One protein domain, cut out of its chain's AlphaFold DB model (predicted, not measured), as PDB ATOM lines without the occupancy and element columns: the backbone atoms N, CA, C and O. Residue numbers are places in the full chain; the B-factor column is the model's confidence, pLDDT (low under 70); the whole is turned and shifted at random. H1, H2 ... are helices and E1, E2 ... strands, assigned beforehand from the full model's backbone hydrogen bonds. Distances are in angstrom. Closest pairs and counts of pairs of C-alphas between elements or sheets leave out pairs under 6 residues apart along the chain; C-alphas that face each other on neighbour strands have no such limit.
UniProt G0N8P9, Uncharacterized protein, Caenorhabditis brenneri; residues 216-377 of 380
ATOM      1  N   PHE A 216     281.456 182.803 125.956       66.38
ATOM      2  CA  PHE A 216     280.768 184.032 126.304       66.38
ATOM      3  C   PHE A 216     279.894 183.793 127.528       66.38
ATOM      4  O   PHE A 216     279.117 182.837 127.564       66.38
ATOM      5  N   PHE A 217     280.000 184.677 128.512       68.69
ATOM      6  CA  PHE A 217     279.158 184.667 129.703       68.69
ATOM      7  C   PHE A 217     278.406 185.986 129.761       68.69
ATOM      8  O   PHE A 217     279.038 187.035 129.816       68.69
ATOM      9  N   ALA A 218     277.074 185.944 129.726       68.94
ATOM     10  CA  ALA A 218     276.249 187.142 129.858       68.94
ATOM     11  C   ALA A 218     276.504 187.834 131.209       68.94
ATOM     12  O   ALA A 218     276.869 187.173 132.191       68.94
ATOM     13  N   THR A 219     276.347 189.156 131.253       71.19
ATOM     14  CA  THR A 219     276.580 189.948 132.465       71.19
ATOM     15  C   THR A 219     275.533 191.029 132.681       71.19
ATOM     16  O   THR A 219     275.298 191.875 131.815       71.19
ATOM     17  N   ASN A 220     275.049 191.089 133.914       70.50
ATOM     18  CA  ASN A 220     274.169 192.117 134.436       70.50
ATOM     19  C   ASN A 220     274.932 193.428 134.659       70.50
ATOM     20  O   ASN A 220     275.936 193.456 135.375       70.50
ATOM     21  N   GLN A 221     274.437 194.524 134.091       78.50
ATOM     22  CA  GLN A 221     274.973 195.863 134.316       78.50
ATOM     23  C   GLN A 221     274.462 196.441 135.634       78.50
ATOM     24  O   GLN A 221     273.256 196.547 135.828       78.50
ATOM     25  N   LEU A 222     275.359 196.906 136.505       80.56
ATOM     26  CA  LEU A 222     274.962 197.637 137.703       80.56
ATOM     27  C   LEU A 222     274.477 199.051 137.340       80.56
ATOM     28  O   LEU A 222     275.249 199.903 136.888       80.56
ATOM     29  N   VAL A 223     273.196 199.305 137.586       81.00
ATOM     30  CA  VAL A 223     272.541 200.606 137.437       81.00
ATOM     31  C   VAL A 223     272.350 201.230 138.817       81.00
ATOM     32  O   VAL A 223     271.961 200.561 139.778       81.00
ATOM     33  N   GLN A 224     272.638 202.525 138.913       86.00
ATOM     34  CA  GLN A 224     272.484 203.309 140.130       86.00
ATOM     35  C   GLN A 224     271.372 204.342 139.947       86.00
ATOM     36  O   GLN A 224     271.415 205.151 139.023       86.00
ATOM     37  N   PHE A 225     270.393 204.328 140.845       86.56
ATOM     38  CA  PHE A 225     269.312 205.307 140.910       86.56
ATOM     39  C   PHE A 225     269.551 206.197 142.126       86.56
ATOM     40  O   PHE A 225     269.635 205.693 143.245       86.56
ATOM     41  N   THR A 226     269.641 207.510 141.923       88.50
ATOM     42  CA  THR A 226     269.949 208.473 142.992       88.50
ATOM     43  C   THR A 226     268.865 209.538 143.086       88.50
ATOM     44  O   THR A 226     268.512 210.152 142.079       88.50
ATOM     45  N   SER A 227     268.362 209.790 144.293       87.62
ATOM     46  CA  SER A 227     267.510 210.937 144.622       87.62
ATOM     47  C   SER A 227     268.152 211.779 145.735       87.62
ATOM     48  O   SER A 227     269.281 211.511 146.170       87.62
ATOM     49  N   THR A 228     267.451 212.815 146.205       83.94
ATOM     50  CA  THR A 228     267.897 213.659 147.327       83.94
ATOM     51  C   THR A 228     268.194 212.848 148.590       83.94
ATOM     52  O   THR A 228     269.179 213.154 149.269       83.94
ATOM     53  N   ASP A 229     267.395 211.803 148.838       83.88
ATOM     54  CA  ASP A 229     267.365 211.052 150.101       83.88
ATOM     55  C   ASP A 229     267.745 209.568 149.963       83.88
ATOM     56  O   ASP A 229     268.195 208.969 150.937       83.88
ATOM     57  N   ASN A 230     267.624 208.976 148.765       85.38
ATOM     58  CA  ASN A 230     267.871 207.550 148.531       85.38
ATOM     59  C   ASN A 230     268.960 207.302 147.473       85.38
ATOM     60  O   ASN A 230     269.131 208.075 146.524       85.38
ATOM     61  N   ILE A 231     269.626 206.150 147.582       88.94
ATOM     62  CA  ILE A 231     270.450 205.568 146.517       88.94
ATOM     63  C   ILE A 231     270.170 204.063 146.399       88.94
ATOM     64  O   ILE A 231     270.163 203.335 147.395       88.94
ATOM     65  N   LEU A 232     269.899 203.600 145.179       90.06
ATOM     66  CA  LEU A 232     269.528 202.217 144.880       90.06
ATOM     67  C   LEU A 232     270.500 201.648 143.846       90.06
ATOM     68  O   LEU A 232     270.661 202.224 142.772       90.06
ATOM     69  N   ASN A 233     271.132 200.514 144.151       90.44
ATOM     70  CA  ASN A 233     272.096 199.860 143.266       90.44
ATOM     71  C   ASN A 233     271.554 198.488 142.822       90.44
ATOM     72  O   ASN A 233     271.528 197.523 143.595       90.44
ATOM     73  N   ILE A 234     271.090 198.402 141.574       82.12
ATOM     74  CA  ILE A 234     270.358 197.252 141.019       82.12
ATOM     75  C   ILE A 234     271.065 196.785 139.746       82.12
ATOM     76  O   ILE A 234     271.329 197.598 138.868       82.12
ATOM     77  N   ALA A 235     271.370 195.488 139.635       75.94
ATOM     78  CA  ALA A 235     272.022 194.941 138.436       75.94
ATOM     79  C   ALA A 235     271.123 194.057 137.555       75.94
ATOM     80  O   ALA A 235     271.340 193.962 136.353       75.94
ATOM     81  N   GLN A 236     270.119 193.386 138.131       67.50
ATOM     82  CA  GLN A 236     269.268 192.451 137.387       67.50
ATOM     83  C   GLN A 236     268.330 193.213 136.425       67.50
ATOM     84  O   GLN A 236     267.506 193.977 136.928       67.50
ATOM     85  N   PRO A 237     268.358 192.966 135.094       64.19
ATOM     86  CA  PRO A 237     267.584 193.723 134.104       64.19
ATOM     87  C   PRO A 237     266.093 193.830 134.426       64.19
ATOM     88  O   PRO A 237     265.571 194.931 134.536       64.19
ATOM     89  N   THR A 238     265.427 192.717 134.749       62.38
ATOM     90  CA  THR A 238     263.994 192.740 135.099       62.38
ATOM     91  C   THR A 238     263.683 193.616 136.319       62.38
ATOM     92  O   THR A 238     262.599 194.171 136.414       62.38
ATOM     93  N   LYS A 239     264.630 193.777 137.256       70.50
ATOM     94  CA  LYS A 239     264.483 194.664 138.424       70.50
ATOM     95  C   LYS A 239     264.867 196.113 138.139       70.50
ATOM     96  O   LYS A 239     264.436 196.987 138.878       70.50
ATOM     97  N   VAL A 240     265.651 196.364 137.093       67.56
ATOM     98  CA  VAL A 240     265.871 197.705 136.536       67.56
ATOM     99  C   VAL A 240     264.606 198.165 135.803       67.56
ATOM    100  O   VAL A 240     264.165 199.285 136.029       67.56
ATOM    101  N   ASP A 241     263.974 197.286 135.019       66.75
ATOM    102  CA  ASP A 241     262.741 197.578 134.270       66.75
ATOM    103  C   ASP A 241     261.511 197.771 135.183       66.75
ATOM    104  O   ASP A 241     260.660 198.618 134.920       66.75
ATOM    105  N   GLU A 242     261.413 197.005 136.277       71.19
ATOM    106  CA  GLU A 242     260.366 197.160 137.304       71.19
ATOM    107  C   GLU A 242     260.547 198.421 138.181       71.19
ATOM    108  O   GLU A 242     259.616 198.818 138.888       71.19
ATOM    109  N   GLN A 243     261.732 199.047 138.188       77.00
ATOM    110  CA  GLN A 243     262.033 200.160 139.089       77.00
ATOM    111  C   GLN A 243     261.364 201.455 138.612       77.00
ATOM    112  O   GLN A 243     261.708 202.011 137.570       77.00
ATOM    113  N   ASN A 244     260.465 202.013 139.430       77.19
ATOM    114  CA  ASN A 244     259.931 203.349 139.178       77.19
ATOM    115  C   ASN A 244     261.069 204.386 139.235       77.19
ATOM    116  O   ASN A 244     261.730 204.542 140.266       77.19
ATOM    117  N   THR A 245     261.283 205.082 138.119       74.88
ATOM    118  CA  THR A 245     262.352 206.070 137.923       74.88
ATOM    119  C   THR A 245     261.920 207.506 138.222       74.88
ATOM    120  O   THR A 245     262.759 208.407 138.232       74.88
ATOM    121  N   ALA A 246     260.635 207.748 138.503       82.06
ATOM    122  CA  ALA A 246     260.135 209.075 138.845       82.06
ATOM    123  C   ALA A 246     260.851 209.630 140.092       82.06
ATOM    124  O   ALA A 246     260.834 209.017 141.159       82.06
ATOM    125  N   GLY A 247     261.489 210.796 139.952       83.38
ATOM    126  CA  GLY A 247     262.268 211.431 141.023       83.38
ATOM    127  C   GLY A 247     263.692 210.886 141.221       83.38
ATOM    128  O   GLY A 247     264.386 211.356 142.120       83.38
ATOM    129  N   TYR A 248     264.151 209.947 140.384       85.12
ATOM    130  CA  TYR A 248     265.517 209.419 140.416       85.12
ATOM    131  C   TYR A 248     266.329 209.853 139.191       85.12
ATOM    132  O   TYR A 248     265.887 209.749 138.051       85.12
ATOM    133  N   THR A 249     267.573 210.271 139.422       86.06
ATOM    134  CA  THR A 249     268.600 210.325 138.374       86.06
ATOM    135  C   THR A 249     269.171 208.928 138.176       86.06
ATOM    136  O   THR A 249     269.640 208.310 139.132       86.06
ATOM    137  N   VAL A 250     269.141 208.430 136.938       76.75
ATOM    138  CA  VAL A 250     269.667 207.107 136.579       76.75
ATOM    139  C   VAL A 250     271.096 207.250 136.060       76.75
ATOM    140  O   VAL A 250     271.343 207.969 135.093       76.75
ATOM    141  N   LYS A 251     272.040 206.545 136.685       78.38
ATOM    142  CA  LYS A 251     273.445 206.470 136.279       78.38
ATOM    143  C   LYS A 251     273.801 205.038 135.894       78.38
ATOM    144  O   LYS A 251     273.655 204.101 136.678       78.38
ATOM    145  N   ASN A 252     274.380 204.895 134.709       74.44
ATOM    146  CA  ASN A 252     275.115 203.698 134.339       74.44
ATOM    147  C   ASN A 252     276.502 203.724 135.014       74.44
ATOM    148  O   ASN A 252     277.249 204.689 134.851       74.44
ATOM    149  N   THR A 253     276.844 202.699 135.799       73.06
ATOM    150  CA  THR A 253     278.146 202.639 136.495       73.06
ATOM    151  C   THR A 253     279.291 202.165 135.589       73.06
ATOM    152  O   THR A 253     280.454 202.471 135.847       73.06
ATOM    153  N   GLY A 254     278.979 201.429 134.517       69.62
ATOM    154  CA  GLY A 254     279.958 200.681 133.725       69.62
ATOM    155  C   GLY A 254     280.466 199.394 134.392       69.62
ATOM    156  O   GLY A 254     281.327 198.734 133.822       69.62
ATOM    157  N   ILE A 255     279.938 199.023 135.564       81.50
ATOM    158  CA  ILE A 255     280.278 197.784 136.274       81.50
ATOM    159  C   ILE A 255     279.342 196.675 135.807       81.50
ATOM    160  O   ILE A 255     278.130 196.875 135.691       81.50
ATOM    161  N   TYR A 256     279.907 195.491 135.588       80.19
ATOM    162  CA  TYR A 256     279.182 194.313 135.133       80.19
ATOM    163  C   TYR A 256     279.457 193.115 136.050       80.19
ATOM    164  O   TYR A 256     280.590 192.866 136.462       80.19
ATOM    165  N   LEU A 257     278.396 192.381 136.387       83.75
ATOM    166  CA  LEU A 257     278.420 191.181 137.223       83.75
ATOM    167  C   LEU A 257     278.028 189.977 136.368       83.75
ATOM    168  O   LEU A 257     277.072 190.059 135.600       83.75
ATOM    169  N   LEU A 258     278.718 188.845 136.509       82.81
ATOM    170  CA  LEU A 258     278.415 187.664 135.699       82.81
ATOM    171  C   LEU A 258     277.005 187.145 135.992       82.81
ATOM    172  O   LEU A 258     276.587 187.080 137.148       82.81
ATOM    173  N   GLU A 259     276.278 186.734 134.959       74.75
ATOM    174  CA  GLU A 259     274.981 186.083 135.116       74.75
ATOM    175  C   GLU A 259     275.110 184.615 135.550       74.75
ATOM    176  O   GLU A 259     276.169 183.978 135.490       74.75
ATOM    177  N   LYS A 260     273.980 184.039 135.970       72.06
ATOM    178  CA  LYS A 260     273.877 182.608 136.248       72.06
ATOM    179  C   LYS A 260     273.794 181.814 134.938       72.06
ATOM    180  O   LYS A 260     272.704 181.537 134.445       72.06
ATOM    181  N   GLY A 261     274.939 181.373 134.422       65.69
ATOM    182  CA  GLY A 261     274.982 180.427 133.303       65.69
ATOM    183  C   GLY A 261     274.375 179.048 133.641       65.69
ATOM    184  O   GLY A 261     274.132 178.740 134.816       65.69
ATOM    185  N   PRO A 262     274.169 178.170 132.639       65.06
ATOM    186  CA  PRO A 262     273.804 176.768 132.854       65.06
ATOM    187  C   PRO A 262     274.851 176.020 133.695       65.06
ATOM    188  O   PRO A 262     276.045 176.309 133.608       65.06
ATOM    189  N   THR A 263     274.435 175.012 134.471       71.38
ATOM    190  CA  THR A 263     275.316 174.291 135.415       71.38
ATOM    191  C   THR A 263     276.590 173.742 134.761       71.38
ATOM    192  O   THR A 263     277.673 173.932 135.303       71.38
ATOM    193  N   ALA A 264     276.492 173.132 133.576       66.69
ATOM    194  CA  ALA A 264     277.655 172.588 132.867       66.69
ATOM    195  C   ALA A 264     278.667 173.671 132.439       66.69
ATOM    196  O   ALA A 264     279.875 173.458 132.524       66.69
ATOM    197  N   LEU A 265     278.181 174.848 132.026       66.88
ATOM    198  CA  LEU A 265     279.029 175.977 131.634       66.88
ATOM    199  C   LEU A 265     279.674 176.639 132.863       66.88
ATOM    200  O   LEU A 265     280.845 177.002 132.828       66.88
ATOM    201  N   ASN A 266     278.939 176.725 133.976       72.06
ATOM    202  CA  ASN A 266     279.464 177.196 135.260       72.06
ATOM    203  C   ASN A 266     280.584 176.296 135.805       72.06
ATOM    204  O   ASN A 266     281.576 176.819 136.295       72.06
ATOM    205  N   LEU A 267     280.450 174.967 135.706       73.06
ATOM    206  CA  LEU A 267     281.488 174.027 136.153       73.06
ATOM    207  C   LEU A 267     282.786 174.183 135.343       73.06
ATOM    208  O   LEU A 267     283.868 174.216 135.923       73.06
ATOM    209  N   LYS A 268     282.679 174.347 134.015       71.75
ATOM    210  CA  LYS A 268     283.819 174.681 133.140       71.75
ATOM    211  C   LYS A 268     284.451 176.024 133.524       71.75
ATOM    212  O   LYS A 268     285.668 176.102 133.680       71.75
ATOM    213  N   LEU A 269     283.629 177.056 133.740       76.06
ATOM    214  CA  LEU A 269     284.102 178.370 134.177       76.06
ATOM    215  C   LEU A 269     284.853 178.287 135.508       76.06
ATOM    216  O   LEU A 269     285.928 178.854 135.628       76.06
ATOM    217  N   GLU A 270     284.318 177.581 136.503       82.38
ATOM    218  CA  GLU A 270     284.923 177.487 137.837       82.38
ATOM    219  C   GLU A 270     286.207 176.641 137.849       82.38
ATOM    220  O   GLU A 270     287.106 176.917 138.642       82.38
ATOM    221  N   ALA A 271     286.363 175.684 136.926       78.06
ATOM    222  CA  ALA A 271     287.631 174.980 136.726       78.06
ATOM    223  C   ALA A 271     288.748 175.928 136.237       78.06
ATOM    224  O   ALA A 271     289.848 175.942 136.795       78.06
ATOM    225  N   VAL A 272     288.452 176.776 135.244       75.38
ATOM    226  CA  VAL A 272     289.408 177.752 134.682       75.38
ATOM    227  C   VAL A 272     289.624 178.944 135.625       75.38
ATOM    228  O   VAL A 272     290.757 179.373 135.856       75.38
ATOM    229  N   CYS A 273     288.550 179.466 136.216       80.31
ATOM    230  CA  CYS A 273     288.525 180.752 136.912       80.31
ATOM    231  C   CYS A 273     288.478 180.679 138.439       80.31
ATOM    232  O   CYS A 273     288.651 181.696 139.112       80.31
ATOM    233  N   GLY A 274     288.327 179.483 139.004       85.62
ATOM    234  CA  GLY A 274     288.114 179.303 140.433       85.62
ATOM    235  C   GLY A 274     286.686 179.653 140.856       85.62
ATOM    236  O   GLY A 274     285.811 179.942 140.039       85.62
ATOM    237  N   SER A 275     286.450 179.602 142.165       89.88
ATOM    238  CA  SER A 275     285.129 179.828 142.749       89.88
ATOM    239  C   SER A 275     284.599 181.243 142.495       89.88
ATOM    240  O   SER A 275     285.356 182.208 142.355       89.88
ATOM    241  N   ARG A 276     283.269 181.359 142.483       90.88
ATOM    242  CA  ARG A 276     282.545 182.623 142.329       90.88
ATOM    243  C   ARG A 276     281.762 182.969 143.589       90.88
ATOM    244  O   ARG A 276     281.206 182.090 144.247       90.88
ATOM    245  N   ILE A 277     281.660 184.260 143.875       91.44
ATOM    246  CA  ILE A 277     280.846 184.820 144.950       91.44
ATOM    247  C   ILE A 277     279.533 185.290 144.322       91.44
ATOM    248  O   ILE A 277     279.542 186.096 143.397       91.44
ATOM    249  N   ALA A 278     278.395 184.784 144.800       91.75
ATOM    250  CA  ALA A 278     277.095 185.317 144.399       91.75
ATOM    251  C   ALA A 278     276.848 186.648 145.122       91.75
ATOM    252  O   ALA A 278     276.951 186.705 146.349       91.75
ATOM    253  N   ILE A 279     276.517 187.689 144.362       92.81
ATOM    254  CA  ILE A 279     276.248 189.043 144.843       92.81
ATOM    255  C   ILE A 279     274.749 189.318 144.734       92.81
ATOM    256  O   ILE A 279     274.135 189.087 143.691       92.81
ATOM    257  N   TYR A 280     274.163 189.832 145.809       91.31
ATOM    258  CA  TYR A 280     272.760 190.214 145.892       91.31
ATOM    259  C   TYR A 280     272.639 191.729 146.014       91.31
ATOM    260  O   TYR A 280     273.385 192.345 146.773       91.31
ATOM    261  N   SER A 281     271.667 192.307 145.314       89.94
ATOM    262  CA  SER A 281     271.108 193.605 145.679       89.94
ATOM    263  C   SER A 281     270.206 193.376 146.893       89.94
ATOM    264  O   SER A 281     269.362 192.475 146.879       89.94
ATOM    265  N   ALA A 282     270.392 194.150 147.954       89.00
ATOM    266  CA  ALA A 282     269.707 193.963 149.225       89.00
ATOM    267  C   ALA A 282     269.338 195.296 149.868       89.00
ATOM    268  O   ALA A 282     270.117 196.250 149.814       89.00
ATOM    269  N   PHE A 283     268.168 195.327 150.498       86.38
ATOM    270  CA  PHE A 283     267.750 196.434 151.342       86.38
ATOM    271  C   PHE A 283     268.593 196.484 152.616       86.38
ATOM    272  O   PHE A 283     268.900 195.445 153.213       86.38
ATOM    273  N   ASP A 284     268.925 197.700 153.044       81.25
ATOM    274  CA  ASP A 284     269.380 197.961 154.404       81.25
ATOM    275  C   ASP A 284     268.256 197.698 155.429       81.25
ATOM    276  O   ASP A 284     267.098 197.467 155.072       81.25
ATOM    277  N   LYS A 285     268.586 197.760 156.725       75.44
ATOM    278  CA  LYS A 285     267.633 197.474 157.814       75.44
ATOM    279  C   LYS A 285     266.340 198.296 157.758       75.44
ATOM    280  O   LYS A 285     265.296 197.795 158.166       75.44
ATOM    281  N   ASP A 286     266.415 199.537 157.275       77.56
ATOM    282  CA  ASP A 286     265.296 200.477 157.261       77.56
ATOM    283  C   ASP A 286     264.594 200.486 155.883       77.56
ATOM    284  O   ASP A 286     263.644 201.242 155.685       77.56
ATOM    285  N   SER A 287     265.042 199.644 154.937       77.50
ATOM    286  CA  SER A 287     264.539 199.525 153.556       77.50
ATOM    287  C   SER A 287     264.562 200.830 152.744       77.50
ATOM    288  O   SER A 287     263.706 201.061 151.891       77.50
ATOM    289  N   LYS A 288     265.562 201.680 152.997       78.81
ATOM    290  CA  LYS A 288     265.792 202.975 152.332       78.81
ATOM    291  C   LYS A 288     266.809 202.889 151.197       78.81
ATOM    292  O   LYS A 288     266.690 203.598 150.200       78.81
ATOM    293  N   TYR A 289     267.804 202.019 151.345       86.25
ATOM    294  CA  TYR A 289     268.941 201.901 150.437       86.25
ATOM    295  C   TYR A 289     269.044 200.482 149.893       86.25
ATOM    296  O   TYR A 289     268.888 199.515 150.638       86.25
ATOM    297  N   ILE A 290     269.371 200.353 148.604       87.75
ATOM    298  CA  ILE A 290     269.725 199.057 148.011       87.75
ATOM    299  C   ILE A 290     271.236 199.019 147.788       87.75
ATOM    300  O   ILE A 290     271.788 199.804 147.010       87.75
ATOM    301  N   THR A 291     271.892 198.083 148.470       89.25
ATOM    302  CA  THR A 291     273.345 197.868 148.450       89.25
ATOM    303  C   THR A 291     273.687 196.484 147.910       89.25
ATOM    304  O   THR A 291     272.843 195.586 147.889       89.25
ATOM    305  N   LEU A 292     274.930 196.295 147.471       91.00
ATOM    306  CA  LEU A 292     275.453 194.987 147.094       91.00
ATOM    307  C   LEU A 292     276.030 194.262 148.311       91.00
ATOM    308  O   LEU A 292     276.787 194.840 149.100       91.00
ATOM    309  N   ILE A 293     275.703 192.977 148.445       90.38
ATOM    310  CA  ILE A 293     276.223 192.094 149.493       90.38
ATOM    311  C   ILE A 293     276.570 190.703 148.936       90.38
ATOM    312  O   ILE A 293     275.867 190.202 148.053       90.38
ATOM    313  N   PRO A 294     277.626 190.043 149.441       88.56
ATOM    314  CA  PRO A 294     277.915 188.657 149.097       88.56
ATOM    315  C   PRO A 294     276.922 187.691 149.763       88.56
ATOM    316  O   PRO A 294     276.313 187.986 150.795       88.56
ATOM    317  N   LYS A 295     276.763 186.501 149.176       76.94
ATOM    318  CA  LYS A 295     275.940 185.408 149.716       76.94
ATOM    319  C   LYS A 295     276.405 184.987 151.115       76.94
ATOM    320  O   LYS A 295     277.587 184.741 151.322       76.94
ATOM    321  N   GLY A 296     275.449 184.795 152.026       67.50
ATOM    322  CA  GLY A 296     275.711 184.517 153.448       67.50
ATOM    323  C   GLY A 296     275.452 185.745 154.321       67.50
ATOM    324  O   GLY A 296     276.272 186.099 155.159       67.50
ATOM    325  N   VAL A 297     274.335 186.427 154.054       62.72
ATOM    326  CA  VAL A 297     274.011 187.764 154.559       62.72
ATOM    327  C   VAL A 297     274.055 187.826 156.086       62.72
ATOM    328  O   VAL A 297     273.282 187.148 156.761       62.72
ATOM    329  N   ALA A 298     274.917 188.691 156.622       62.75
ATOM    330  CA  ALA A 298     274.832 189.105 158.014       62.75
ATOM    331  C   ALA A 298     273.578 189.966 158.224       62.75
ATOM    332  O   ALA A 298     273.275 190.853 157.415       62.75
ATOM    333  N   THR A 299     272.875 189.741 159.335       55.12
ATOM    334  CA  THR A 299     271.860 190.677 159.825       55.12
ATOM    335  C   THR A 299     272.475 192.082 159.910       55.12
ATOM    336  O   THR A 299     273.608 192.214 160.378       55.12
ATOM    337  N   PRO A 300     271.788 193.139 159.437       68.25
ATOM    338  CA  PRO A 300     270.335 193.232 159.254       68.25
ATOM    339  C   PRO A 300     269.834 193.362 157.794       68.25
ATOM    340  O   PRO A 300     268.697 193.781 157.597       68.25
ATOM    341  N   ASN A 301     270.642 193.066 156.769       79.44
ATOM    342  CA  ASN A 301     270.231 193.304 155.372       79.44
ATOM    343  C   ASN A 301     269.244 192.241 154.850       79.44
ATOM    344  O   ASN A 301     269.384 191.057 155.158       79.44
ATOM    345  N   ILE A 302     268.295 192.644 153.997       81.50
ATOM    346  CA  ILE A 302     267.291 191.751 153.392       81.50
ATOM    347  C   ILE A 302     267.549 191.637 151.885       81.50
ATOM    348  O   ILE A 302     267.497 192.628 151.158       81.50
ATOM    349  N   ALA A 303     267.826 190.425 151.397       81.62
ATOM    350  CA  ALA A 303     268.093 190.187 149.978       81.62
ATOM    351  C   ALA A 303     266.859 190.505 149.110       81.62
ATOM    352  O   ALA A 303     265.798 189.914 149.296       81.62
ATOM    353  N   HIS A 304     267.020 191.412 148.143       81.62
ATOM    354  CA  HIS A 304     265.971 191.855 147.222       81.62
ATOM    355  C   HIS A 304     266.044 191.113 145.879       81.62
ATOM    356  O   HIS A 304     265.036 190.614 145.382       81.62
ATOM    357  N   SER A 305     267.240 191.003 145.294       84.19
ATOM    358  CA  SER A 305     267.451 190.313 144.017       84.19
ATOM    359  C   SER A 305     268.880 189.787 143.866       84.19
ATOM    360  O   SER A 305     269.810 190.270 144.512       84.19
ATOM    361  N   LEU A 306     269.072 188.770 143.020       87.25
ATOM    362  CA  LEU A 306     270.413 188.301 142.659       87.25
ATOM    363  C   LEU A 306     271.001 189.282 141.639       87.25
ATOM    364  O   LEU A 306     270.551 189.331 140.498       87.25
ATOM    365  N   ALA A 307     272.012 190.047 142.043       85.00
ATOM    366  CA  ALA A 307     272.676 191.009 141.172       85.00
ATOM    367  C   ALA A 307     273.567 190.300 140.137       85.00
ATOM    368  O   ALA A 307     273.605 190.696 138.975       85.00
ATOM    369  N   GLY A 308     274.240 189.219 140.538       88.31
ATOM    370  CA  GLY A 308     275.080 188.403 139.663       88.31
ATOM    371  C   GLY A 308     276.167 187.677 140.447       88.31
ATOM    372  O   GLY A 308     275.972 187.320 141.609       88.31
ATOM    373  N   TYR A 309     277.317 187.470 139.814       90.50
ATOM    374  CA  TYR A 309     278.483 186.819 140.402       90.50
ATOM    375  C   TYR A 309     279.765 187.609 140.122       90.50
ATOM    376  O   TYR A 309     279.936 188.190 139.051       90.50
ATOM    377  N   THR A 310     280.691 187.558 141.072       93.06
ATOM    378  CA  THR A 310     282.093 187.981 140.930       93.06
ATOM    379  C   THR A 310     283.012 186.782 141.148       93.06
ATOM    380  O   THR A 310     282.586 185.745 141.663       93.06
ATOM    381  N   PHE A 311     284.281 186.883 140.760       91.81
ATOM    382  CA  PHE A 311     285.270 185.838 141.037       91.81
ATOM    383  C   PHE A 311     285.897 186.024 142.421       91.81
ATOM    384  O   PHE A 311     286.120 187.149 142.866       91.81
ATOM    385  N   THR A 312     286.233 184.924 143.097       91.81
ATOM    386  CA  THR A 312     286.947 184.971 144.387       91.81
ATOM    387  C   THR A 312     288.405 185.418 144.220       91.81
ATOM    388  O   THR A 312     288.985 185.990 145.138       91.81
ATOM    389  N   PHE A 313     289.001 185.183 143.047       88.00
ATOM    390  CA  PHE A 313     290.418 185.425 142.767       88.00
ATOM    391  C   PHE A 313     290.609 186.251 141.494       88.00
ATOM    392  O   PHE A 313     289.899 186.049 140.510       88.00
ATOM    393  N   ASN A 314     291.627 187.115 141.478       89.19
ATOM    394  CA  ASN A 314     292.088 187.750 140.247       89.19
ATOM    395  C   ASN A 314     292.891 186.740 139.411       89.19
ATOM    396  O   ASN A 314     294.072 186.510 139.668       89.19
ATOM    397  N   ARG A 315     292.239 186.109 138.431       79.88
ATOM    398  CA  ARG A 315     292.896 185.290 137.404       79.88
ATOM    399  C   ARG A 315     292.888 186.046 136.068       79.88
ATOM    400  O   ARG A 315     291.795 186.349 135.588       79.88
ATOM    401  N   PRO A 316     294.051 186.293 135.426       70.81
ATOM    402  CA  PRO A 316     294.123 187.058 134.176       70.81
ATOM    403  C   PRO A 316     293.203 186.533 133.065       70.81
ATOM    404  O   PRO A 316     292.507 187.312 132.426       70.81
ATOM    405  N   VAL A 317     293.108 185.207 132.905       67.69
ATOM    406  CA  VAL A 317     292.306 184.546 131.852       67.69
ATOM    407  C   VAL A 317     290.780 184.694 132.006       67.69
ATOM    408  O   VAL A 317     290.031 184.198 131.166       67.69
ATOM    409  N   CYS A 318     290.310 185.346 133.075       73.44
ATOM    410  CA  CYS A 318     288.909 185.339 133.511       73.44
ATOM    411  C   CYS A 318     288.212 186.699 133.488       73.44
ATOM    412  O   CYS A 318     287.042 186.797 133.854       73.44
ATOM    413  N   GLY A 319     288.926 187.752 133.099       64.06
ATOM    414  CA  GLY A 319     288.436 189.122 133.208       64.06
ATOM    415  C   GLY A 319     288.034 189.786 131.908       64.06
ATOM    416  O   GLY A 319     287.888 190.998 131.912       64.06
ATOM    417  N   GLY A 320     287.881 189.042 130.814       63.31
ATOM    418  CA  GLY A 320     287.810 189.665 129.498       63.31
ATOM    419  C   GLY A 320     289.179 190.175 129.062       63.31
ATOM    420  O   GLY A 320     290.202 189.533 129.298       63.31
ATOM    421  N   ILE A 321     289.171 191.328 128.410       59.09
ATOM    422  CA  ILE A 321     290.274 191.877 127.625       59.09
ATOM    423  C   ILE A 321     291.156 192.797 128.478       59.09
ATOM    424  O   ILE A 321     292.371 192.839 128.302       59.09
ATOM    425  N   LYS A 322     290.563 193.525 129.434       65.88
ATOM    426  CA  LYS A 322     291.297 194.352 130.410       65.88
ATOM    427  C   LYS A 322     291.528 193.626 131.736       65.88
ATOM    428  O   LYS A 322     292.215 194.156 132.606       65.88
ATOM    429  N   GLY A 323     290.997 192.416 131.885       75.31
ATOM    430  CA  GLY A 323     291.206 191.584 133.061       75.31
ATOM    431  C   GLY A 323     290.278 191.924 134.230       75.31
ATOM    432  O   GLY A 323     289.315 192.684 134.122       75.31
ATOM    433  N   LEU A 324     290.543 191.277 135.365       84.06
ATOM    434  CA  LEU A 324     289.749 191.417 136.581       84.06
ATOM    435  C   LEU A 324     290.328 192.494 137.502       84.06
ATOM    436  O   LEU A 324     291.533 192.530 137.759       84.06
ATOM    437  N   ALA A 325     289.445 193.295 138.093       89.25
ATOM    438  CA  ALA A 325     289.767 194.218 139.177       89.25
ATOM    439  C   ALA A 325     288.863 193.977 140.388       89.25
ATOM    440  O   ALA A 325     287.763 193.436 140.270       89.25
ATOM    441  N   ALA A 326     289.337 194.349 141.578       93.19
ATOM    442  CA  ALA A 326     288.551 194.217 142.799       93.19
ATOM    443  C   ALA A 326     287.333 195.148 142.730       93.19
ATOM    444  O   ALA A 326     287.494 196.357 142.561       93.19
ATOM    445  N   LEU A 327     286.130 194.593 142.886       94.12
ATOM    446  CA  LEU A 327     284.923 195.394 143.022       94.12
ATOM    447  C   LEU A 327     284.921 196.010 144.420       94.12
ATOM    448  O   LEU A 327     284.802 195.298 145.418       94.12
ATOM    449  N   LYS A 328     285.076 197.331 144.493       93.81
ATOM    450  CA  LYS A 328     285.063 198.077 145.749       93.81
ATOM    451  C   LYS A 328     283.713 198.753 145.948       93.81
ATOM    452  O   LYS A 328     283.120 199.278 145.009       93.81
ATOM    453  N   GLU A 329     283.259 198.763 147.194       93.88
ATOM    454  CA  GLU A 329     282.187 199.636 147.665       93.88
ATOM    455  C   GLU A 329     282.794 200.884 148.304       93.88
ATOM    456  O   GLU A 329     283.763 200.782 149.058       93.88
ATOM    457  N   PHE A 330     282.179 202.037 148.063       93.94
ATOM    458  CA  PHE A 330     282.532 203.307 148.680       93.94
ATOM    459  C   PHE A 330     281.309 203.931 149.348       93.94
ATOM    460  O   PHE A 330     280.216 203.901 148.780       93.94
ATOM    461  N   SER A 331     281.495 204.540 150.516       92.88
ATOM    462  CA  SER A 331     280.468 205.304 151.229       92.88
ATOM    463  C   SER A 331     280.750 206.808 151.196       92.88
ATOM    464  O   SER A 331     281.907 207.228 151.151       92.88
ATOM    465  N   ARG A 332     279.702 207.640 151.246       88.38
ATOM    466  CA  ARG A 332     279.861 209.079 151.526       88.38
ATOM    467  C   ARG A 332     280.018 209.325 153.021       88.38
ATOM    468  O   ARG A 332     279.273 208.771 153.825       88.38
ATOM    469  N   THR A 333     280.939 210.213 153.385       79.94
ATOM    470  CA  THR A 333     281.151 210.641 154.778       79.94
ATOM    471  C   THR A 333     280.056 211.584 155.286       79.94
ATOM    472  O   THR A 333     279.734 211.560 156.470       79.94
ATOM    473  N   ASP A 334     279.444 212.373 154.399       84.81
ATOM    474  CA  ASP A 334     278.399 213.362 154.704       84.81
ATOM    475  C   ASP A 334     276.961 212.854 154.477       84.81
ATOM    476  O   ASP A 334     276.002 213.509 154.881       84.81
ATOM    477  N   LYS A 335     276.795 211.676 153.857       85.19
ATOM    478  CA  LYS A 335     275.497 211.012 153.665       85.19
ATOM    479  C   LYS A 335     275.544 209.541 154.114       85.19
ATOM    480  O   LYS A 335     275.801 208.657 153.295       85.19
ATOM    481  N   PRO A 336     275.279 209.245 155.400       82.81
ATOM    482  CA  PRO A 336     275.200 207.873 155.894       82.81
ATOM    483  C   PRO A 336     274.186 207.031 155.107       82.81
ATOM    484  O   PRO A 336     273.076 207.480 154.831       82.81
ATOM    485  N   GLY A 337     274.567 205.803 154.749       82.31
ATOM    486  CA  GLY A 337     273.750 204.906 153.919       82.31
ATOM    487  C   GLY A 337     273.927 205.086 152.406       82.31
ATOM    488  O   GLY A 337     273.488 204.227 151.646       82.31
ATOM    489  N   TYR A 338     274.621 206.136 151.947       89.31
ATOM    490  CA  TYR A 338     274.928 206.288 150.526       89.31
ATOM    491  C   TYR A 338     276.137 205.447 150.130       89.31
ATOM    492  O   TYR A 338     277.266 205.772 150.505       89.31
ATOM    493  N   PHE A 339     275.897 204.414 149.321       91.69
ATOM    494  CA  PHE A 339     276.926 203.530 148.780       91.69
ATOM    495  C   PHE A 339     276.959 203.561 147.250       91.69
ATOM    496  O   PHE A 339     275.923 203.460 146.588       91.69
ATOM    497  N   THR A 340     278.167 203.663 146.700       91.88
ATOM    498  CA  THR A 340     278.468 203.484 145.275       91.88
ATOM    499  C   THR A 340     279.543 202.416 145.106       91.88
ATOM    500  O   THR A 340     280.193 202.013 146.069       91.88
ATOM    501  N   TYR A 341     279.745 201.960 143.876       92.75
ATOM    502  CA  TYR A 341     280.693 200.902 143.547       92.75
ATOM    503  C   TYR A 341     281.614 201.357 142.422       92.75
ATOM    504  O   TYR A 341     281.215 202.203 141.620       92.75
ATOM    505  N   GLU A 342     282.823 200.800 142.378       92.19
ATOM    506  CA  GLU A 342     283.770 200.968 141.274       92.19
ATOM    507  C   GLU A 342     284.797 199.827 141.256       92.19
ATOM    508  O   GLU A 342     285.137 199.271 142.304       92.19
ATOM    509  N   ASN A 343     285.297 199.478 140.069       90.62
ATOM    510  CA  ASN A 343     286.437 198.574 139.897       90.62
ATOM    511  C   ASN A 343     287.538 199.141 138.980       90.62
ATOM    512  O   ASN A 343     288.661 198.645 139.031       90.62
ATOM    513  N   ASP A 344     287.269 200.197 138.204       85.12
ATOM    514  CA  ASP A 344     288.270 200.901 137.391       85.12
ATOM    515  C   ASP A 344     289.206 201.770 138.268       85.12
ATOM    516  O   ASP A 344     288.737 202.726 138.899       85.12
ATOM    517  N   PRO A 345     290.532 201.507 138.303       82.44
ATOM    518  CA  PRO A 345     291.486 202.275 139.105       82.44
ATOM    519  C   PRO A 345     291.460 203.791 138.866       82.44
ATOM    520  O   PRO A 345     291.615 204.554 139.818       82.44
ATOM    521  N   ALA A 346     291.225 204.242 137.628       81.38
ATOM    522  CA  ALA A 346     291.203 205.669 137.303       81.38
ATOM    523  C   ALA A 346     289.953 206.365 137.870       81.38
ATOM    524  O   ALA A 346     290.007 207.511 138.324       81.38
ATOM    525  N   LYS A 347     288.816 205.660 137.896       84.44
ATOM    526  CA  LYS A 347     287.565 206.174 138.468       84.44
ATOM    527  C   LYS A 347     287.548 206.103 139.994       84.44
ATOM    528  O   LYS A 347     286.989 207.002 140.617       84.44
ATOM    529  N   ILE A 348     288.200 205.100 140.596       88.25
ATOM    530  CA  ILE A 348     288.385 205.000 142.056       88.25
ATOM    531  C   ILE A 348     289.026 206.281 142.601       88.25
ATOM    532  O   ILE A 348     288.471 206.901 143.504       88.25
ATOM    533  N   GLN A 349     290.126 206.733 141.992       86.81
ATOM    534  CA  GLN A 349     290.807 207.963 142.406       86.81
ATOM    535  C   GLN A 349     289.901 209.204 142.279       86.81
ATOM    536  O   GLN A 349     289.935 210.103 143.120       86.81
ATOM    537  N   SER A 350     289.041 209.246 141.256       87.88
ATOM    538  CA  SER A 350     288.050 210.316 141.083       87.88
ATOM    539  C   SER A 350     286.967 210.307 142.172       87.88
ATOM    540  O   SER A 350     286.563 211.376 142.628       87.88
ATOM    541  N   LEU A 351     286.518 209.129 142.625       89.25
ATOM    542  CA  LEU A 351     285.565 208.997 143.735       89.25
ATOM    543  C   LEU A 351     286.185 209.412 145.075       89.25
ATOM    544  O   LEU A 351     285.561 210.163 145.824       89.25
ATOM    545  N   GLU A 352     287.416 208.982 145.355       88.12
ATOM    546  CA  GLU A 352     288.144 209.342 146.579       88.12
ATOM    547  C   GLU A 352     288.310 210.871 146.691       88.12
ATOM    548  O   GLU A 352     287.980 211.465 147.721       88.12
ATOM    549  N   ASN A 353     288.657 211.541 145.585       87.50
ATOM    550  CA  ASN A 353     288.716 213.007 145.496       87.50
ATOM    551  C   ASN A 353     287.351 213.713 145.673       87.50
ATOM    552  O   ASN A 353     287.312 214.904 145.974       87.50
ATOM    553  N   GLN A 354     286.232 213.005 145.493       87.81
ATOM    554  CA  GLN A 354     284.865 213.519 145.674       87.81
ATOM    555  C   GLN A 354     284.304 213.269 147.090       87.81
ATOM    556  O   GLN A 354     283.109 213.456 147.318       87.81
ATOM    557  N   GLY A 355     285.141 212.842 148.045       88.25
ATOM    558  CA  GLY A 355     284.734 212.600 149.434       88.25
ATOM    559  C   GLY A 355     284.091 211.231 149.680       88.25
ATOM    560  O   GLY A 355     283.423 211.039 150.699       88.25
ATOM    561  N   TRP A 356     284.282 210.276 148.766       92.25
ATOM    562  CA  TRP A 356     283.884 208.885 148.969       92.25
ATOM    563  C   TRP A 356     285.021 208.085 149.614       92.25
ATOM    564  O   TRP A 356     286.152 208.108 149.138       92.25
ATOM    565  N   ALA A 357     284.723 207.330 150.669       92.81
ATOM    566  CA  ALA A 357     285.685 206.466 151.349       92.81
ATOM    567  C   ALA A 357     285.444 204.996 150.983       92.81
ATOM    568  O   ALA A 357     284.313 204.515 151.058       92.81
ATOM    569  N   ALA A 358     286.498 204.264 150.609       91.88
ATOM    570  CA  ALA A 358     286.402 202.826 150.363       91.88
ATOM    571  C   ALA A 358     286.019 202.079 151.653       91.88
ATOM    572  O   ALA A 358     286.612 202.297 152.711       91.88
ATOM    573  N   THR A 359     285.046 201.174 151.569       90.75
ATOM    574  CA  THR A 359     284.656 200.318 152.697       90.75
ATOM    575  C   THR A 359     285.513 199.047 152.742       90.75
ATOM    576  O   THR A 359     286.160 198.669 151.765       90.75
ATOM    577  N   SER A 360     285.477 198.328 153.866       88.50
ATOM    578  CA  SER A 360     286.114 197.010 154.006       88.50
ATOM    579  C   SER A 360     285.303 195.853 153.391       88.50
ATOM    580  O   SER A 360     285.664 194.688 153.578       88.50
ATOM    581  N   LYS A 361     284.200 196.127 152.675       89.19
ATOM    582  CA  LYS A 361     283.327 195.089 152.116       89.19
ATOM    583  C   LYS A 361     284.016 194.358 150.959       89.19
ATOM    584  O   LYS A 361     284.266 194.927 149.899       89.19
ATOM    585  N   VAL A 362     284.264 193.061 151.138       90.06
ATOM    586  CA  VAL A 362     284.836 192.196 150.097       90.06
ATOM    587  C   VAL A 362     283.731 191.721 149.152       90.06
ATOM    588  O   VAL A 362     282.924 190.864 149.508       90.06
ATOM    589  N   LEU A 363     283.711 192.264 147.931       92.31
ATOM    590  CA  LEU A 363     282.781 191.871 146.863       92.31
ATOM    591  C   LEU A 363     283.429 190.982 145.788       92.31
ATOM    592  O   LEU A 363     282.775 190.645 144.806       92.31
ATOM    593  N   GLY A 364     284.691 190.583 145.961       93.44
ATOM    594  CA  GLY A 364     285.445 189.804 144.976       93.44
ATOM    595  C   GLY A 364     285.919 190.638 143.784       93.44
ATOM    596  O   GLY A 364     286.091 191.854 143.879       93.44
ATOM    597  N   PHE A 365     286.153 189.970 142.659       92.56
ATOM    598  CA  PHE A 365     286.725 190.557 141.452       92.56
ATOM    599  C   PHE A 365     285.719 190.575 140.296       92.56
ATOM    600  O   PHE A 365     285.106 189.552 139.979       92.56
ATOM    601  N   ALA A 366     285.572 191.738 139.660       89.38
ATOM    602  CA  ALA A 366     284.696 191.981 138.518       89.38
ATOM    603  C   ALA A 366     285.518 192.392 137.273       89.38
ATOM    604  O   ALA A 366     286.566 193.030 137.427       89.38
ATOM    605  N   PRO A 367     285.074 192.049 136.050       77.69
ATOM    606  CA  PRO A 367     285.742 192.444 134.803       77.69
ATOM    607  C   PRO A 367     285.749 193.958 134.529       77.69
ATOM    608  O   PRO A 367     284.866 194.678 134.997       77.69
ATOM    609  N   LEU A 368     286.713 194.435 133.733       70.50
ATOM    610  CA  LEU A 368     286.956 195.870 133.483       70.50
ATOM    611  C   LEU A 368     286.425 196.431 132.140       70.50
ATOM    612  O   LEU A 368     286.439 197.646 131.944       70.50
ATOM    613  N   ASP A 369     286.011 195.593 131.186       56.88
ATOM    614  CA  ASP A 369     285.888 195.976 129.761       56.88
ATOM    615  C   ASP A 369     284.582 195.567 129.063       56.88
ATOM    616  O   ASP A 369     284.590 195.144 127.910       56.88
ATOM    617  N   GLN A 370     283.441 195.672 129.742       62.25
ATOM    618  CA  GLN A 370     282.252 194.927 129.311       62.25
ATOM    619  C   GLN A 370     281.157 195.747 128.641       62.25
ATOM    620  O   GLN A 370     280.954 196.930 128.903       62.25
ATOM    621  N   ILE A 371     280.436 195.045 127.766       51.44
ATOM    622  CA  ILE A 371     279.239 195.496 127.055       51.44
ATOM    623  C   ILE A 371     278.150 194.411 127.125       51.44
ATOM    624  O   ILE A 371     277.633 193.951 126.112       51.44
ATOM    625  N   GLY A 372     277.833 193.954 128.341       56.62
ATOM    626  CA  GLY A 372     276.805 192.931 128.585       56.62
ATOM    627  C   GLY A 372     277.290 191.476 128.517       56.62
ATOM    628  O   GLY A 372     276.479 190.566 128.680       56.62
ATOM    629  N   PHE A 373     278.590 191.231 128.316       59.53
ATOM    630  CA  PHE A 373     279.178 189.892 128.414       59.53
ATOM    631  C   PHE A 373     280.676 189.901 128.778       59.53
ATOM    632  O   PHE A 373     281.383 190.883 128.547       59.53
ATOM    633  N   VAL A 374     281.164 188.754 129.271       65.12
ATOM    634  CA  VAL A 374     282.583 188.383 129.413       65.12
ATOM    635  C   VAL A 374     283.012 187.475 128.267       65.12
ATOM    636  O   VAL A 374     282.312 186.508 127.961       65.12
ATOM    637  N   LEU A 375     284.192 187.727 127.702       63.28
ATOM    638  CA  LEU A 375     284.945 186.753 126.910       63.28
ATOM    639  C   LEU A 375     285.952 186.039 127.829       63.28
ATOM    640  O   LEU A 375     286.756 186.697 128.484       63.28
ATOM    641  N   ILE A 376     285.912 184.707 127.897       64.44
ATOM    642  CA  ILE A 376     286.868 183.913 128.687       64.44
ATOM    643  C   ILE A 376     287.818 183.184 127.729       64.44
ATOM    644  O   ILE A 376     287.387 182.303 126.982       64.44
ATOM    645  N   ASN A 377     289.108 183.533 127.787       54.34
ATOM    646  CA  ASN A 377     290.176 183.049 126.892       54.34
ATOM    647  C   ASN A 377     290.837 181.743 127.385       54.34
ATOM    648  O   ASN A 377     292.027 181.509 127.172       54.34
TER     649      ASN A 377
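This is residues 216 to 377 of the 380 residues of an uncharacterized protein of Caenorhabditis brenneri (UniProt G0N8P9). Two sheets, E1 E2 E3 E12 and E5 E4 E6, form a sandwich, two sheets face to face, though only partly so, with their best planes 42 degrees apart. A smaller sheet, E9 E8 E10, packs by its edge E9 on E2 and E3, with H3 over it, while H2 stands at one end of the long axis. The 162 printed residues have three named helices and twelve named strands, in the order E1 E2 H1 E3 H2 E4 E5 E6 E7 E8 E9 H3 E10 E11 E12; the class is mixed, and neighbour strands are antiparallel. The whole is compact, with a radius of gyration of the C-alphas of 15.3 A and spans of 43 by 32 by 29 A.

E1, residues 216 to 226, has three neighbours in a branched sheet. E2, residues 231 to 234, forms a hairpin with it, N 225 and O 232 being 2.9 A apart. E12, residues 373 to 376, is on the same side of E1, with N 217 and O 374 at 3.0 A; E3, residues 249 to 258, is on the other side, with N 220 and O 257 at 2.8 A. H1, residues 237 to 241, and H2, residues 263 to 273, only graze this sheet. E4, residues 276 to 283, is the inner strand of a strongly twisted sheet, with N 282 and O 291 of E5, residues 290 to 294, at 2.8 A, and N 277 and O 310 of E6, residues 302 to 311, at 2.8 A. The closest C-alphas of E2 and E5 are those of Leu 232 and Ile 290, 4.5 A apart. E7, residues 324 to 326, pairs with E11, residues 365 to 367, with N 325 and O 366 at 3.0 A. E7 runs on into E8, residues 328 to 332, at 37 degrees. N 330 is 2.8 A from O 340 of E9, residues 339 to 342, and N 331 is 2.9 A from O 357 of E10, residues 356 to 358. H3, residues 345 to 353, is on this sheet at a height of 9.3 A, and runs along E8 at 12 degrees on the local plane. E9, H3 and E10 form a split strand-helix-strand unit, two strands running the same way with E8 between them; its crossover is right-handed. Each O i to N i+4 pair is within hydrogen-bond range in H1 and H2, and 4 of 5 in H3.

E1 begins at C-alpha 216 (280.768, 184.032, 126.304) and is 31.5 A long. E3, 24.8 A, bends by 65 degrees at residue 254; E6, 22.6 A, bends by 83 degrees at residue 305. H2 is 14.8 A and E4 22.2 A long. E12 ends at C-alpha 376 (286.868, 183.913, 128.687).

The two C-alphas farthest apart, of Ala 264 and Asp 334, are 46.3 A apart. The printed part has no cut, and its long link is E6 to E7. The mean pLDDT of the printed part is 80.3; 32 residues are under 70, among them 369 to 377.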